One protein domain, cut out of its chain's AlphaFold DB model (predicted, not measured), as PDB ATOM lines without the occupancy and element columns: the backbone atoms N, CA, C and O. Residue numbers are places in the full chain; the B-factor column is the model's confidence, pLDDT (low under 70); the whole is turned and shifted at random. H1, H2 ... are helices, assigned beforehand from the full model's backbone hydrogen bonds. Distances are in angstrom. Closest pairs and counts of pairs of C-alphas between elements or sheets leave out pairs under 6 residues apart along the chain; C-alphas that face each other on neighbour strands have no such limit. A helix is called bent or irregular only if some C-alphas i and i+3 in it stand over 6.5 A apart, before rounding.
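AT A GLANCE: This is residues 2 to 71 of the 219 residues of the protein "BHLH domain-containing protein" of Electrophorus electricus (UniProt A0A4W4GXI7). Two long helices, H1 and H3, pack on each other at a steep angle around Arg 17 and Ile 39, and short H2 lies on the turn of chain that joins them. From the far end of H3 the chain folds back into H4, which makes a loose V with H3; residues 2 to 9 of H1, the loop residues 54 to 59 and residues 66 to 71 of H4 stick out. The printed part has 70 residues with four named helices, H1, H2, H3 and H4 in that order, and no named strand; the class is all helix. The whole is loose, with a radius of gyration of the C-alphas of 14.3 A, and flat, spanning 41 by 30 by 16 A.

IN THESE COORDINATES: The longest helix is H1, residues 2 to 24, 32.6 A from first to last C-alpha; it begins at C-alpha 2 at (3.108, -45.658, -2.213). H3, residues 36 to 52, is 24.6 A long and begins at C-alpha 36 at (0.343, -40.260, 15.599). Between them in the chain is H2, residues 27 to 30, 5.5 A long. H4, residues 60 to 71, is 16.9 A long and ends at C-alpha 71 at (-14.194, -54.725, 13.097). No helix is bent or irregular.

HOW THE PARTS SIT: H1 and H3 touch, and their closest C-alphas, those of Arg 17 and Ile 39, are 6.3 A apart. Their lines stand at a steep tilt of 47 degrees, and they run the same way. H1 touches H2 with residues 17 to 21 alone; the closest C-alphas are those of Phe 21 and Leu 29, at 5.7 A. H2 and H3 are close but not clearly touching, with the C-alphas of Leu 29 and Ile 39 closest at 7.5 A. H3 and H4 are also close but not clearly touching; their closest C-alphas, those of Thr 51 and Ser 61, are 5.4 A apart. These two run opposite ways at a steep tilt of 41 degrees. H4 is apart from H1 and from H2. In H1, H3 and H4 every O i to N i+4 pair is within hydrogen-bond range; H2 is too short for such a pair, and its one O i to N i+3 pair is within range.

THE WHOLE: The two C-alphas farthest apart, those of Lys 3 and Asp 56, are 45.0 A from each other. Without the stretches that stand free, the body has 50 residues and spans 35 by 20 by 15 A. The printed part has no cut. The links from H1 to H2 and from H2 to H3 are tight, and the link from H3 to H4, with 7 residues, is short. The mean pLDDT of the printed part is 87.2, and that of H4 is 69; residues 52 to 62, residue 65 and residues 70 to 71 are under 70.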
ATOM      1  N   GLU A   2       2.999 -45.725  -3.684       98.44
ATOM      2  CA  GLU A   2       3.108 -45.658  -2.213       98.44
ATOM      3  C   GLU A   2       3.270 -44.236  -1.625       98.44
ATOM      4  O   GLU A   2       2.574 -43.895  -0.672       98.44
ATOM      5  N   LYS A   3       4.083 -43.354  -2.231       98.19
ATOM      6  CA  LYS A   3       4.201 -41.945  -1.794       98.19
ATOM      7  C   LYS A   3       2.826 -41.254  -1.681       98.19
ATOM      8  O   LYS A   3       2.479 -40.765  -0.613       98.19
ATOM      9  N   LYS A   4       1.985 -41.348  -2.721       98.38
ATOM     10  CA  LYS A   4       0.617 -40.786  -2.753       98.38
ATOM     11  C   LYS A   4      -0.294 -41.376  -1.662       98.38
ATOM     12  O   LYS A   4      -1.209 -40.696  -1.200       98.38
ATOM     13  N   ARG A   5      -0.063 -42.626  -1.235       98.62
ATOM     14  CA  ARG A   5      -0.783 -43.242  -0.102       98.62
ATOM     15  C   ARG A   5      -0.353 -42.610   1.223       98.62
ATOM     16  O   ARG A   5      -1.224 -42.219   1.996       98.62
ATOM     17  N   ARG A   6       0.956 -42.462   1.461       98.50
ATOM     18  CA  ARG A   6       1.502 -41.817   2.670       98.50
ATOM     19  C   ARG A   6       1.090 -40.351   2.779       98.50
ATOM     20  O   ARG A   6       0.619 -39.939   3.834       98.50
ATOM     21  N   ASP A   7       1.168 -39.608   1.677       98.50
ATOM     22  CA  ASP A   7       0.761 -38.200   1.619       98.50
ATOM     23  C   ASP A   7      -0.725 -38.038   1.988       98.50
ATOM     24  O   ASP A   7      -1.080 -37.149   2.759       98.50
ATOM     25  N   ARG A   8      -1.600 -38.936   1.503       98.56
ATOM     26  CA  ARG A   8      -3.026 -38.961   1.880       98.56
ATOM     27  C   ARG A   8      -3.228 -39.261   3.367       98.56
ATOM     28  O   ARG A   8      -4.056 -38.618   4.001       98.56
ATOM     29  N   ILE A   9      -2.487 -40.220   3.926       98.06
ATOM     30  CA  ILE A   9      -2.579 -40.572   5.353       98.06
ATOM     31  C   ILE A   9      -2.163 -39.393   6.238       98.06
ATOM     32  O   ILE A   9      -2.858 -39.102   7.207       98.06
ATOM     33  N   ASN A  10      -1.080 -38.689   5.895       97.50
ATOM     34  CA  ASN A  10      -0.636 -37.520   6.656       97.50
ATOM     35  C   ASN A  10      -1.686 -36.394   6.613       97.50
ATOM     36  O   ASN A  10      -2.136 -35.975   7.672       97.50
ATOM     37  N   ARG A  11      -2.199 -36.024   5.428       98.19
ATOM     38  CA  ARG A  11      -3.282 -35.018   5.309       98.19
ATOM     39  C   ARG A  11      -4.522 -35.374   6.134       98.19
ATOM     40  O   ARG A  11      -5.137 -34.497   6.730       98.19
ATOM     41  N   ASN A  12      -4.897 -36.655   6.171       98.06
ATOM     42  CA  ASN A  12      -6.030 -37.117   6.970       98.06
ATOM     43  C   ASN A  12      -5.756 -37.004   8.482       98.06
ATOM     44  O   ASN A  12      -6.674 -36.680   9.230       98.06
ATOM     45  N   LEU A  13      -4.517 -37.239   8.931       97.88
ATOM     46  CA  LEU A  13      -4.110 -37.026  10.326       97.88
ATOM     47  C   LEU A  13      -4.109 -35.539  10.698       97.88
ATOM     48  O   LEU A  13      -4.597 -35.196  11.771       97.88
ATOM     49  N   ASP A  14      -3.639 -34.660   9.810       97.75
ATOM     50  CA  ASP A  14      -3.653 -33.207  10.025       97.75
ATOM     51  C   ASP A  14      -5.095 -32.673  10.129       97.75
ATOM     52  O   ASP A  14      -5.430 -31.907  11.038       97.75
ATOM     53  N   ALA A  15      -5.989 -33.144   9.251       98.12
ATOM     54  CA  ALA A  15      -7.413 -32.817   9.296       98.12
ATOM     55  C   ALA A  15      -8.100 -33.352  10.567       98.12
ATOM     56  O   ALA A  15      -8.867 -32.625  11.204       98.12
ATOM     57  N   LEU A  16      -7.802 -34.594  10.973       98.19
ATOM     58  CA  LEU A  16      -8.301 -35.185  12.219       98.19
ATOM     59  C   LEU A  16      -7.837 -34.383  13.440       98.19
ATOM     60  O   LEU A  16      -8.648 -34.045  14.299       98.19
ATOM     61  N   ARG A  17      -6.554 -34.022  13.492       97.88
ATOM     62  CA  ARG A  17      -5.956 -33.203  14.551       97.88
ATOM     63  C   ARG A  17      -6.664 -31.853  14.696       97.88
ATOM     64  O   ARG A  17      -7.033 -31.474  15.807       97.88
ATOM     65  N   ALA A  18      -6.907 -31.159  13.582       97.75
ATOM     66  CA  ALA A  18      -7.637 -29.891  13.573       97.75
ATOM     67  C   ALA A  18      -9.110 -30.052  14.000       97.75
ATOM     68  O   ALA A  18      -9.635 -29.216  14.740       97.75
ATOM     69  N   LEU A  19      -9.778 -31.131  13.573       97.81
ATOM     70  CA  LEU A  19     -11.151 -31.441  13.981       97.81
ATOM     71  C   LEU A  19     -11.230 -31.703  15.487       97.81
ATOM     72  O   LEU A  19     -12.071 -31.107  16.158       97.81
ATOM     73  N   LEU A  20     -10.347 -32.544  16.030       97.44
ATOM     74  CA  LEU A  20     -10.303 -32.825  17.464       97.44
ATOM     75  C   LEU A  20     -10.049 -31.542  18.255       97.44
ATOM     76  O   LEU A  20     -10.822 -31.251  19.161       97.44
ATOM     77  N   PHE A  21      -9.072 -30.717  17.856       97.56
ATOM     78  CA  PHE A  21      -8.749 -29.476  18.567       97.56
ATOM     79  C   PHE A  21      -9.961 -28.540  18.672       97.56
ATOM     80  O   PHE A  21     -10.241 -28.000  19.740       97.56
ATOM     81  N   ARG A  22     -10.739 -28.405  17.590       96.88
ATOM     82  CA  ARG A  22     -11.957 -27.579  17.570       96.88
ATOM     83  C   ARG A  22     -13.066 -28.086  18.497       96.88
ATOM     84  O   ARG A  22     -13.847 -27.271  18.976       96.88
ATOM     85  N   ASN A  23     -13.147 -29.396  18.737       95.75
ATOM     86  CA  ASN A  23     -14.219 -30.006  19.532       95.75
ATOM     87  C   ASN A  23     -13.823 -30.259  20.998       95.75
ATOM     88  O   ASN A  23     -14.652 -30.092  21.889       95.75
ATOM     89  N   THR A  24     -12.572 -30.642  21.271       95.25
ATOM     90  CA  THR A  24     -12.080 -30.941  22.630       95.25
ATOM     91  C   THR A  24     -11.380 -29.760  23.294       95.25
ATOM     92  O   THR A  24     -11.327 -29.718  24.521       95.25
ATOM     93  N   ARG A  25     -10.844 -28.814  22.506       96.19
ATOM     94  CA  ARG A  25      -9.915 -27.753  22.943       96.19
ATOM     95  C   ARG A  25      -8.636 -28.266  23.630       96.19
ATOM     96  O   ARG A  25      -7.977 -27.500  24.324       96.19
ATOM     97  N   ASP A  26      -8.252 -29.528  23.413       96.06
ATOM     98  CA  ASP A  26      -7.013 -30.091  23.971       96.06
ATOM     99  C   ASP A  26      -5.778 -29.405  23.356       96.06
ATOM    100  O   ASP A  26      -5.489 -29.544  22.164       96.06
ATOM    101  N   THR A  27      -5.033 -28.665  24.178       95.38
ATOM    102  CA  THR A  27      -3.845 -27.900  23.773       95.38
ATOM    103  C   THR A  27      -2.704 -28.780  23.262       95.38
ATOM    104  O   THR A  27      -1.899 -28.306  22.454       95.38
ATOM    105  N   ARG A  28      -2.662 -30.077  23.608       96.06
ATOM    106  CA  ARG A  28      -1.698 -31.042  23.042       96.06
ATOM    107  C   ARG A  28      -1.793 -31.092  21.518       96.06
ATOM    108  O   ARG A  28      -0.774 -31.191  20.832       96.06
ATOM    109  N   LEU A  29      -2.998 -30.912  20.970       96.75
ATOM    110  CA  LEU A  29      -3.257 -30.874  19.529       96.75
ATOM    111  C   LEU A  29      -2.691 -29.624  18.831       96.75
ATOM    112  O   LEU A  29      -2.695 -29.586  17.601       96.75
ATOM    113  N   GLN A  30      -2.067 -28.682  19.545       95.81
ATOM    114  CA  GLN A  30      -1.244 -27.617  18.947       95.81
ATOM    115  C   GLN A  30       0.240 -28.000  18.785       95.81
ATOM    116  O   GLN A  30       0.891 -27.498  17.876       95.81
ATOM    117  N   ASN A  31       0.784 -28.915  19.601       96.19
ATOM    118  CA  ASN A  31       2.208 -29.279  19.571       96.19
ATOM    119  C   ASN A  31       2.592 -30.021  18.268       96.19
ATOM    120  O   ASN A  31       2.235 -31.196  18.133       96.19
ATOM    121  N   PRO A  32       3.371 -29.441  17.333       92.81
ATOM    122  CA  PRO A  32       3.688 -30.090  16.056       92.81
ATOM    123  C   PRO A  32       4.440 -31.426  16.200       92.81
ATOM    124  O   PRO A  32       4.451 -32.209  15.254       92.81
ATOM    125  N   LYS A  33       5.024 -31.716  17.373       95.38
ATOM    126  CA  LYS A  33       5.706 -32.982  17.691       95.38
ATOM    127  C   LYS A  33       4.798 -34.073  18.288       95.38
ATOM    128  O   LYS A  33       5.302 -35.150  18.569       95.38
ATOM    129  N   LEU A  34       3.504 -33.804  18.499       95.94
ATOM    130  CA  LEU A  34       2.538 -34.777  19.038       95.94
ATOM    131  C   LEU A  34       2.503 -36.055  18.188       95.94
ATOM    132  O   LEU A  34       2.421 -35.976  16.955       95.94
ATOM    133  N   GLU A  35       2.524 -37.221  18.828       97.62
ATOM    134  CA  GLU A  35       2.629 -38.489  18.116       97.62
ATOM    135  C   GLU A  35       1.336 -38.890  17.393       97.62
ATOM    136  O   GLU A  35       0.213 -38.556  17.778       97.62
ATOM    137  N   LYS A  36       1.486 -39.708  16.344       97.31
ATOM    138  CA  LYS A  36       0.343 -40.260  15.599       97.31
ATOM    139  C   LYS A  36      -0.543 -41.152  16.469       97.31
ATOM    140  O   LYS A  36      -1.754 -41.165  16.266       97.31
ATOM    141  N   ALA A  37       0.047 -41.877  17.422       97.88
ATOM    142  CA  ALA A  37      -0.689 -42.702  18.373       97.88
ATOM    143  C   ALA A  37      -1.559 -41.840  19.303       97.88
ATOM    144  O   ALA A  37      -2.743 -42.124  19.450       97.88
ATOM    145  N   GLU A  38      -1.018 -40.738  19.836       97.56
ATOM    146  CA  GLU A  38      -1.758 -39.796  20.688       97.56
ATOM    147  C   GLU A  38      -2.948 -39.156  19.956       97.56
ATOM    148  O   GLU A  38      -4.037 -39.069  20.519       97.56
ATOM    149  N   ILE A  39      -2.779 -38.747  18.690       97.88
ATOM    150  CA  ILE A  39      -3.880 -38.187  17.877       97.88
ATOM    151  C   ILE A  39      -5.017 -39.209  17.716       97.88
ATOM    152  O   ILE A  39      -6.193 -38.848  17.793       97.88
ATOM    153  N   LEU A  40      -4.682 -40.484  17.492       98.25
ATOM    154  CA  LEU A  40      -5.668 -41.555  17.339       98.25
ATOM    155  C   LEU A  40      -6.336 -41.924  18.669       98.25
ATOM    156  O   LEU A  40      -7.546 -42.144  18.690       98.25
ATOM    157  N   ASP A  41      -5.593 -41.942  19.775       96.81
ATOM    158  CA  ASP A  41      -6.155 -42.211  21.099       96.81
ATOM    159  C   ASP A  41      -7.124 -41.099  21.534       96.81
ATOM    160  O   ASP A  41      -8.262 -41.381  21.912       96.81
ATOM    161  N   LEU A  42      -6.753 -39.827  21.336       97.06
ATOM    162  CA  LEU A  42      -7.655 -38.685  21.538       97.06
ATOM    163  C   LEU A  42      -8.925 -38.783  20.676       97.06
ATOM    164  O   LEU A  42     -10.007 -38.419  21.140       97.06
ATOM    165  N   ALA A  43      -8.832 -39.320  19.452       96.62
ATOM    166  CA  ALA A  43     -10.003 -39.575  18.612       96.62
ATOM    167  C   ALA A  43     -10.926 -40.651  19.203       96.62
ATOM    168  O   ALA A  43     -12.144 -40.467  19.241       96.62
ATOM    169  N   VAL A  44     -10.361 -41.758  19.697       95.38
ATOM    170  CA  VAL A  44     -11.120 -42.840  20.343       95.38
ATOM    171  C   VAL A  44     -11.782 -42.350  21.631       95.38
ATOM    172  O   VAL A  44     -12.964 -42.627  21.848       95.38
ATOM    173  N   GLN A  45     -11.063 -41.587  22.459       94.06
ATOM    174  CA  GLN A  45     -11.610 -40.964  23.667       94.06
ATOM    175  C   GLN A  45     -12.758 -39.995  23.337       94.06
ATOM    176  O   GLN A  45     -13.813 -40.062  23.970       94.06
ATOM    177  N   TYR A  46     -12.590 -39.144  22.319       94.81
ATOM    178  CA  TYR A  46     -13.621 -38.207  21.862       94.81
ATOM    179  C   TYR A  46     -14.890 -38.918  21.375       94.81
ATOM    180  O   TYR A  46     -15.989 -38.569  21.810       94.81
ATOM    181  N   ILE A  47     -14.745 -39.948  20.531       92.69
ATOM    182  CA  ILE A  47     -15.880 -40.751  20.053       92.69
ATOM    183  C   ILE A  47     -16.609 -41.369  21.248       92.69
ATOM    184  O   ILE A  47     -17.798 -41.113  21.403       92.69
ATOM    185  N   ARG A  48     -15.895 -42.089  22.128       88.56
ATOM    186  CA  ARG A  48     -16.474 -42.740  23.321       88.56
ATOM    187  C   ARG A  48     -17.219 -41.757  24.221       88.56
ATOM    188  O   ARG A  48     -18.329 -42.056  24.651       88.56
ATOM    189  N   LYS A  49     -16.626 -40.589  24.495       89.38
ATOM    190  CA  LYS A  49     -17.251 -39.542  25.314       89.38
ATOM    191  C   LYS A  49     -18.599 -39.132  24.722       89.38
ATOM    192  O   LYS A  49     -19.603 -39.183  25.427       89.38
ATOM    193  N   ASN A  50     -18.625 -38.820  23.428       87.38
ATOM    194  CA  ASN A  50     -19.827 -38.356  22.740       87.38
ATOM    195  C   ASN A  50     -20.879 -39.460  22.541       87.38
ATOM    196  O   ASN A  50     -22.072 -39.179  22.605       87.38
ATOM    197  N   THR A  51     -20.477 -40.716  22.321       82.25
ATOM    198  CA  THR A  51     -21.421 -41.838  22.174       82.25
ATOM    199  C   THR A  51     -21.994 -42.314  23.512       82.25
ATOM    200  O   THR A  51     -23.083 -42.890  23.523       82.25
ATOM    201  N   CYS A  52     -21.314 -42.057  24.637       68.06
ATOM    202  CA  CYS A  52     -21.851 -42.268  25.988       68.06
ATOM    203  C   CYS A  52     -22.751 -41.120  26.476       68.06
ATOM    204  O   CYS A  52     -23.730 -41.384  27.162       68.06
ATOM    205  N   SER A  53     -22.444 -39.856  26.156       61.31
ATOM    206  CA  SER A  53     -23.144 -38.690  26.730       61.31
ATOM    207  C   SER A  53     -24.466 -38.309  26.049       61.31
ATOM    208  O   SER A  53     -25.049 -37.287  26.393       61.31
ATOM    209  N   SER A  54     -24.913 -39.062  25.043       56.28
ATOM    210  CA  SER A  54     -26.067 -38.708  24.198       56.28
ATOM    211  C   SER A  54     -27.178 -39.763  24.217       56.28
ATOM    212  O   SER A  54     -27.880 -39.941  23.227       56.28
ATOM    213  N   THR A  55     -27.353 -40.466  25.340       54.53
ATOM    214  CA  THR A  55     -28.359 -41.534  25.511       54.53
ATOM    215  C   THR A  55     -29.813 -41.090  25.357       54.53
ATOM    216  O   THR A  55     -30.679 -41.943  25.184       54.53
ATOM    217  N   ASP A  56     -30.090 -39.787  25.371       55.81
ATOM    218  CA  ASP A  56     -31.464 -39.291  25.453       55.81
ATOM    219  C   ASP A  56     -32.128 -39.101  24.078       55.81
ATOM    220  O   ASP A  56     -33.356 -39.020  24.013       55.81
ATOM    221  N   LYS A  57     -31.362 -39.042  22.968       60.25
ATOM    222  CA  LYS A  57     -31.900 -38.961  21.588       60.25
ATOM    223  C   LYS A  57     -31.011 -39.684  20.557       60.25
ATOM    224  O   LYS A  57     -29.804 -39.483  20.515       60.25
ATOM    225  N   GLN A  58     -31.661 -40.439  19.659       52.56
ATOM    226  CA  GLN A  58     -31.128 -41.203  18.510       52.56
ATOM    227  C   GLN A  58     -30.362 -42.521  18.786       52.56
ATOM    228  O   GLN A  58     -29.250 -42.550  19.307       52.56
ATOM    229  N   GLY A  59     -30.887 -43.629  18.241       57.28
ATOM    230  CA  GLY A  59     -30.297 -44.981  18.284       57.28
ATOM    231  C   GLY A  59     -29.001 -45.205  17.480       57.28
ATOM    232  O   GLY A  59     -28.604 -46.350  17.274       57.28
ATOM    233  N   ASN A  60     -28.310 -44.147  17.039       61.53
ATOM    234  CA  ASN A  60     -27.047 -44.260  16.293       61.53
ATOM    235  C   ASN A  60     -25.879 -44.773  17.152       61.53
ATOM    236  O   ASN A  60     -24.945 -45.370  16.612       61.53
ATOM    237  N   SER A  61     -25.920 -44.558  18.472       65.69
ATOM    238  CA  SER A  61     -24.832 -44.943  19.383       65.69
ATOM    239  C   SER A  61     -24.542 -46.453  19.325       65.69
ATOM    240  O   SER A  61     -23.393 -46.862  19.150       65.69
ATOM    241  N   TYR A  62     -25.589 -47.288  19.337       67.44
ATOM    242  CA  TYR A  62     -25.457 -48.748  19.268       67.44
ATOM    243  C   TYR A  62     -24.792 -49.225  17.967       67.44
ATOM    244  O   TYR A  62     -23.886 -50.050  18.016       67.44
ATOM    245  N   ILE A  63     -25.168 -48.656  16.814       70.19
ATOM    246  CA  ILE A  63     -24.608 -49.035  15.505       70.19
ATOM    247  C   ILE A  63     -23.101 -48.743  15.432       70.19
ATOM    248  O   ILE A  63     -22.332 -49.581  14.958       70.19
ATOM    249  N   ILE A  64     -22.662 -47.587  15.946       73.94
ATOM    250  CA  ILE A  64     -21.239 -47.215  15.975       73.94
ATOM    251  C   ILE A  64     -20.458 -48.143  16.918       73.94
ATOM    252  O   ILE A  64     -19.392 -48.637  16.539       73.94
ATOM    253  N   TYR A  65     -20.993 -48.445  18.106       69.50
ATOM    254  CA  TYR A  65     -20.367 -49.407  19.018       69.50
ATOM    255  C   TYR A  65     -20.264 -50.809  18.410       69.50
ATOM    256  O   TYR A  65     -19.183 -51.401  18.448       69.50
ATOM    257  N   SER A  66     -21.335 -51.323  17.799       72.12
ATOM    258  CA  SER A  66     -21.314 -52.616  17.109       72.12
ATOM    259  C   SER A  66     -20.250 -52.639  16.009       72.12
ATOM    260  O   SER A  66     -19.425 -53.551  15.986       72.12
ATOM    261  N   TYR A  67     -20.197 -51.617  15.151       75.31
ATOM    262  CA  TYR A  67     -19.204 -51.534  14.078       75.31
ATOM    263  C   TYR A  67     -17.760 -51.581  14.614       75.31
ATOM    264  O   TYR A  67     -16.948 -52.377  14.138       75.31
ATOM    265  N   ILE A  68     -17.450 -50.803  15.657       75.00
ATOM    266  CA  ILE A  68     -16.112 -50.766  16.269       75.00
ATOM    267  C   ILE A  68     -15.753 -52.114  16.922       75.00
ATOM    268  O   ILE A  68     -14.640 -52.610  16.730       75.00
ATOM    269  N   ILE A  69     -16.675 -52.735  17.665       71.25
ATOM    270  CA  ILE A  69     -16.431 -54.009  18.366       71.25
ATOM    271  C   ILE A  69     -16.273 -55.181  17.384       71.25
ATOM    272  O   ILE A  69     -15.421 -56.047  17.602       71.25
ATOM    273  N   HIS A  70     -17.058 -55.215  16.302       64.56
ATOM    274  CA  HIS A  70     -16.971 -56.275  15.296       64.56
ATOM    275  C   HIS A  70     -15.727 -56.134  14.403       64.56
ATOM    276  O   HIS A  70     -15.039 -57.131  14.180       64.56
ATOM    277  N   HIS A  71     -15.375 -54.924  13.952       62.62
ATOM    278  CA  HIS A  71     -14.194 -54.725  13.097       62.62
ATOM    279  C   HIS A  71     -12.863 -54.650  13.865       62.62
ATOM    280  O   HIS A  71     -11.822 -54.981  13.305       62.62
TER     281      HIS A  71